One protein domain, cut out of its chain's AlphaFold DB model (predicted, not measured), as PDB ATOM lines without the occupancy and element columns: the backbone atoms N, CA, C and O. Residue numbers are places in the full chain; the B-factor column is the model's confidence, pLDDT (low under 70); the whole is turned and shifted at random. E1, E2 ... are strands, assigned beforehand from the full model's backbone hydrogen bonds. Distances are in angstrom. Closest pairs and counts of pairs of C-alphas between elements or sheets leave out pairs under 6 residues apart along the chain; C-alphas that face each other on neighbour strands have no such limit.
ATOM      1  N   GLU A 117     -18.272   4.905   1.116       89.88
ATOM      2  CA  GLU A 117     -18.618   5.585  -0.133       89.88
ATOM      3  C   GLU A 117     -18.319   4.685  -1.315       89.88
ATOM      4  O   GLU A 117     -17.257   4.072  -1.402       89.88
ATOM      5  N   LYS A 118     -19.272   4.624  -2.246       88.50
ATOM      6  CA  LYS A 118     -19.108   3.931  -3.520       88.50
ATOM      7  C   LYS A 118     -18.877   4.971  -4.603       88.50
ATOM      8  O   LYS A 118     -19.620   5.946  -4.695       88.50
ATOM      9  N   GLY A 119     -17.875   4.742  -5.437       88.94
ATOM     10  CA  GLY A 119     -17.562   5.601  -6.571       88.94
ATOM     11  C   GLY A 119     -17.167   4.801  -7.802       88.94
ATOM     12  O   GLY A 119     -17.106   3.572  -7.778       88.94
ATOM     13  N   ILE A 120     -16.926   5.515  -8.899       93.06
ATOM     14  CA  ILE A 120     -16.498   4.942 -10.177       93.06
ATOM     15  C   ILE A 120     -15.235   5.682 -10.619       93.06
ATOM     16  O   ILE A 120     -15.211   6.911 -10.675       93.06
ATOM     17  N   PHE A 121     -14.169   4.938 -10.896       89.44
ATOM     18  CA  PHE A 121     -12.948   5.470 -11.489       89.44
ATOM     19  C   PHE A 121     -13.186   5.890 -12.950       89.44
ATOM     20  O   PHE A 121     -14.075   5.351 -13.610       89.44
ATOM     21  N   PRO A 122     -12.360   6.783 -13.530       93.94
ATOM     22  CA  PRO A 122     -12.507   7.202 -14.930       93.94
ATOM     23  C   PRO A 122     -12.462   6.058 -15.958       93.94
ATOM     24  O   PRO A 122     -12.994   6.196 -17.054       93.94
ATOM     25  N   ASN A 123     -11.841   4.926 -15.612       92.62
ATOM     26  CA  ASN A 123     -11.801   3.714 -16.436       92.62
ATOM     27  C   ASN A 123     -13.082   2.850 -16.334       92.62
ATOM     28  O   ASN A 123     -13.125   1.769 -16.913       92.62
ATOM     29  N   GLY A 124     -14.100   3.299 -15.590       92.19
ATOM     30  CA  GLY A 124     -15.372   2.602 -15.386       92.19
ATOM     31  C   GLY A 124     -15.388   1.599 -14.229       92.19
ATOM     32  O   GLY A 124     -16.435   1.022 -13.950       92.19
ATOM     33  N   GLN A 125     -14.267   1.388 -13.536       90.25
ATOM     34  CA  GLN A 125     -14.186   0.447 -12.418       90.25
ATOM     35  C   GLN A 125     -14.816   1.034 -11.146       90.25
ATOM     36  O   GLN A 125     -14.516   2.169 -10.776       90.25
ATOM     37  N   SER A 126     -15.659   0.269 -10.448       89.94
ATOM     38  CA  SER A 126     -16.205   0.679  -9.151       89.94
ATOM     39  C   SER A 126     -15.156   0.586  -8.039       89.94
ATOM     40  O   SER A 126     -14.256  -0.255  -8.070       89.94
ATOM     41  N   TYR A 127     -15.283   1.451  -7.038       87.50
ATOM     42  CA  TYR A 127     -14.479   1.399  -5.822       87.50
ATOM     43  C   TYR A 127     -15.326   1.673  -4.585       87.50
ATOM     44  O   TYR A 127     -16.395   2.283  -4.668       87.50
ATOM     45  N   VAL A 128     -14.818   1.219  -3.441       87.12
ATOM     46  CA  VAL A 128     -15.376   1.476  -2.113       87.12
ATOM     47  C   VAL A 128     -14.293   2.140  -1.268       87.12
ATOM     48  O   VAL A 128     -13.157   1.666  -1.252       87.12
ATOM     49  N   THR A 129     -14.622   3.236  -0.589       89.06
ATOM     50  CA  THR A 129     -13.739   3.905   0.379       89.06
ATOM     51  C   THR A 129     -14.426   4.001   1.735       89.06
ATOM     52  O   THR A 129     -15.648   3.890   1.826       89.06
ATOM     53  N   LEU A 130     -13.634   4.215   2.786       90.19
ATOM     54  CA  LEU A 130     -14.147   4.554   4.109       90.19
ATOM     55  C   LEU A 130     -14.399   6.059   4.194       90.19
ATOM     56  O   LEU A 130     -13.507   6.855   3.883       90.19
ATOM     57  N   ARG A 131     -15.585   6.444   4.663       90.06
ATOM     58  CA  ARG A 131     -15.882   7.829   5.039       90.06
ATOM     59  C   ARG A 131     -15.082   8.205   6.269       90.06
ATOM     60  O   ARG A 131     -14.913   7.395   7.173       90.06
ATOM     61  N   ASP A 132     -14.590   9.439   6.288       89.44
ATOM     62  CA  ASP A 132     -13.857  10.025   7.417       89.44
ATOM     63  C   ASP A 132     -12.646   9.200   7.906       89.44
ATOM     64  O   ASP A 132     -12.123   9.454   8.988       89.44
ATOM     65  N   TYR A 133     -12.171   8.228   7.114       85.94
ATOM     66  CA  TYR A 133     -11.172   7.230   7.521       85.94
ATOM     67  C   TYR A 133     -11.579   6.398   8.754       85.94
ATOM     68  O   TYR A 133     -10.720   5.877   9.467       85.94
ATOM     69  N   GLU A 134     -12.882   6.241   8.996       88.38
ATOM     70  CA  GLU A 134     -13.428   5.464  10.110       88.38
ATOM     71  C   GLU A 134     -13.839   4.058   9.654       88.38
ATOM     72  O   GLU A 134     -14.597   3.888   8.700       88.38
ATOM     73  N   LEU A 135     -13.359   3.032  10.365       86.38
ATOM     74  CA  LEU A 135     -13.766   1.641  10.161       86.38
ATOM     75  C   LEU A 135     -14.742   1.224  11.262       86.38
ATOM     76  O   LEU A 135     -14.323   0.870  12.365       86.38
ATOM     77  N   VAL A 136     -16.037   1.247  10.958       89.06
ATOM     78  CA  VAL A 136     -17.090   0.780  11.867       89.06
ATOM     79  C   VAL A 136     -17.869  -0.325  11.175       89.06
ATOM     80  O   VAL A 136     -18.538  -0.096  10.178       89.06
ATOM     81  N   GLY A 137     -17.768  -1.540  11.698       87.56
ATOM     82  CA  GLY A 137     -18.393  -2.707  11.095       87.56
ATOM     83  C   GLY A 137     -18.410  -3.895  12.042       87.56
ATOM     84  O   GLY A 137     -17.987  -3.802  13.197       87.56
ATOM     85  N   GLN A 138     -18.917  -5.013  11.545       89.00
ATOM     86  CA  GLN A 138     -19.073  -6.249  12.301       89.00
ATOM     87  C   GLN A 138     -18.255  -7.348  11.653       89.00
ATOM     88  O   GLN A 138     -18.306  -7.528  10.441       89.00
ATOM     89  N   VAL A 139     -17.518  -8.097  12.465       88.06
ATOM     90  CA  VAL A 139     -16.869  -9.319  11.999       88.06
ATOM     91  C   VAL A 139     -17.877 -10.455  12.134       88.06
ATOM     92  O   VAL A 139     -18.306 -10.771  13.243       88.06
ATOM     93  N   GLN A 140     -18.268 -11.035  11.006       85.38
ATOM     94  CA  GLN A 140     -19.191 -12.163  10.906       85.38
ATOM     95  C   GLN A 140     -18.467 -13.377  10.301       85.38
ATOM     96  O   GLN A 140     -17.384 -13.251   9.728       85.38
ATOM     97  N   SER A 141     -19.034 -14.572  10.457       78.38
ATOM     98  CA  SER A 141     -18.521 -15.766   9.777       78.38
ATOM     99  C   SER A 141     -19.056 -15.791   8.351       78.38
ATOM    100  O   SER A 141     -20.262 -15.671   8.170       78.38
ATOM    101  N   SER A 142     -18.194 -15.983   7.353       73.62
ATOM    102  CA  SER A 142     -18.662 -16.308   6.003       73.62
ATOM    103  C   SER A 142     -19.084 -17.777   5.953       73.62
ATOM    104  O   SER A 142     -18.301 -18.645   6.346       73.62
ATOM    105  N   GLU A 143     -20.290 -18.065   5.460       68.69
ATOM    106  CA  GLU A 143     -20.719 -19.449   5.199       68.69
ATOM    107  C   GLU A 143     -19.888 -20.102   4.079       68.69
ATOM    108  O   GLU A 143     -19.598 -21.296   4.140       68.69
ATOM    109  N   ASP A 144     -19.442 -19.310   3.100       70.06
ATOM    110  CA  ASP A 144     -18.783 -19.803   1.886       70.06
ATOM    111  C   ASP A 144     -17.255 -19.869   1.988       70.06
ATOM    112  O   ASP A 144     -16.617 -20.753   1.411       70.06
ATOM    113  N   LEU A 145     -16.638 -18.908   2.681       63.47
ATOM    114  CA  LEU A 145     -15.195 -18.665   2.567       63.47
ATOM    115  C   LEU A 145     -14.377 -19.269   3.712       63.47
ATOM    116  O   LEU A 145     -13.148 -19.290   3.636       63.47
ATOM    117  N   ASN A 146     -15.034 -19.784   4.759       70.88
ATOM    118  CA  ASN A 146     -14.387 -20.303   5.970       70.88
ATOM    119  C   ASN A 146     -13.368 -19.303   6.576       70.88
ATOM    120  O   ASN A 146     -12.387 -19.686   7.215       70.88
ATOM    121  N   GLU A 147     -13.594 -18.008   6.335       79.56
ATOM    122  CA  GLU A 147     -12.769 -16.879   6.755       79.56
ATOM    123  C   GLU A 147     -13.671 -15.782   7.352       79.56
ATOM    124  O   GLU A 147     -14.868 -15.723   7.034       79.56
ATOM    125  N   PRO A 148     -13.150 -14.934   8.260       83.06
ATOM    126  CA  PRO A 148     -13.931 -13.845   8.823       83.06
ATOM    127  C   PRO A 148     -14.306 -12.841   7.732       83.06
ATOM    128  O   PRO A 148     -13.467 -12.412   6.942       83.06
ATOM    129  N   MET A 149     -15.563 -12.426   7.740       86.88
ATOM    130  CA  MET A 149     -16.118 -11.435   6.833       86.88
ATOM    131  C   MET A 149     -16.391 -10.145   7.588       86.88
ATOM    132  O   MET A 149     -16.947 -10.163   8.686       86.88
ATOM    133  N   LEU A 150     -16.015  -9.015   6.999       88.81
ATOM    134  CA  LEU A 150     -16.333  -7.710   7.554       88.81
ATOM    135  C   LEU A 150     -17.616  -7.186   6.915       88.81
ATOM    136  O   LEU A 150     -17.672  -7.037   5.700       88.81
ATOM    137  N   VAL A 151     -18.614  -6.863   7.727       89.62
ATOM    138  CA  VAL A 151     -19.862  -6.230   7.292       89.62
ATOM    139  C   VAL A 151     -19.836  -4.759   7.699       89.62
ATOM    140  O   VAL A 151     -19.740  -4.449   8.889       89.62
ATOM    141  N   ILE A 152     -19.909  -3.855   6.722       91.31
ATOM    142  CA  ILE A 152     -19.983  -2.399   6.926       91.31
ATOM    143  C   ILE A 152     -21.253  -1.889   6.254       91.31
ATOM    144  O   ILE A 152     -21.556  -2.280   5.131       91.31
ATOM    145  N   ASP A 153     -21.992  -1.017   6.935       91.44
ATOM    146  CA  ASP A 153     -23.262  -0.464   6.450       91.44
ATOM    147  C   ASP A 153     -24.286  -1.533   6.000       91.44
ATOM    148  O   ASP A 153     -25.059  -1.323   5.064       91.44
ATOM    149  N   GLY A 154     -24.281  -2.699   6.662       88.00
ATOM    150  CA  GLY A 154     -25.158  -3.829   6.329       88.00
ATOM    151  C   GLY A 154     -24.782  -4.546   5.027       88.00
ATOM    152  O   GLY A 154     -25.617  -5.220   4.428       88.00
ATOM    153  N   GLU A 155     -23.547  -4.375   4.552       88.75
ATOM    154  CA  GLU A 155     -23.038  -5.037   3.356       88.75
ATOM    155  C   GLU A 155     -21.693  -5.729   3.637       88.75
ATOM    156  O   GLU A 155     -20.805  -5.130   4.260       88.75
ATOM    157  N   PRO A 156     -21.492  -6.965   3.150       87.50
ATOM    158  CA  PRO A 156     -20.209  -7.639   3.256       87.50
ATOM    159  C   PRO A 156     -19.153  -6.944   2.388       87.50
ATOM    160  O   PRO A 156     -19.373  -6.605   1.222       87.50
ATOM    161  N   ILE A 157     -17.975  -6.737   2.967       83.38
ATOM    162  CA  ILE A 157     -16.800  -6.181   2.307       83.38
ATOM    163  C   ILE A 157     -15.824  -7.318   2.041       83.38
ATOM    164  O   ILE A 157     -15.227  -7.883   2.957       83.38
ATOM    165  N   HIS A 158     -15.633  -7.625   0.763       70.81
ATOM    166  CA  HIS A 158     -14.638  -8.593   0.324       70.81
ATOM    167  C   HIS A 158     -13.323  -7.877   0.017       70.81
ATOM    168  O   HIS A 158     -13.297  -6.867  -0.691       70.81
TER     169      HIS A 158
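Overview. This is residues 117 to 158 of the 161 residues of an uncharacterized protein of Gracilibacillus boraciitolerans JCM 21714 (UniProt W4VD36). The printed part is an open arch with two separate legs: the hairpin of E1 and E2 makes one leg, the small sheet of E3, E4 and E5 makes the other, and residues 131 to 137 bridge them. The legs have no contact with each other through their strands, and the sheet is a meander, each strand the antiparallel neighbour of the one before, in the order E3, E4, E5. There are 42 residues printed, with no named helix and five strands along the chain from E1 to E5, which hold 21 of the 42 residues; the class is all strand. The whole is loose, with a radius of gyration of the C-alphas of 12.4 A, and spans 34 by 23 by 13 A.

Along the chain. Find C-alpha 117 at (-18.618, 5.585, -0.133); from there E1 runs over residues 117 to 120, 10.3 A from first to last C-alpha. E2 follows at residues 126 to 130, 14.0 A long, and ends at C-alpha 130 at (-14.147, 4.554, 4.109). Look next at residues 138 to 141 for E3, 9.9 A long. E4, residues 148 to 152, is 13.1 A long. E5, residues 155 to 157, is 6.4 A long and ends at C-alpha 157 at (-16.800, -6.181, 2.307).

Arrangement. Begin with the hairpin of E1 and E2, antiparallel at 153 degrees between their directions. Here N 117 and O 129 are 2.9 A apart and N 119 and O 127 3.0 A, within hydrogen-bond range. E2 and E3 are apart, and E1 is apart from E3, E4 and E5. In the sheet, E3 and E4 form a hairpin, antiparallel at 143 degrees; look at N 138 and O 151, 2.8 A apart and within hydrogen-bond range. C-alphas 139 and 150 face each other there at 4.8 A. E4 and E5 form another hairpin, antiparallel at 128 degrees, with N 157 and O 150 within hydrogen-bond range at 2.8 A. E3 and E5 are the edge strands, apart from each other, and E4 is the inner strand.

Size, cuts and confidence. The two C-alphas farthest apart are those of Pro 122 and Asn 146, at 34.6 A. The printed part has no cut, and no link between its strands is long; those from E1 to E2 and from E4 to E5 are tight. The mean pLDDT of the printed part is 85.6, and residues 143 and 145, in the link from E3 to E4, are under 70.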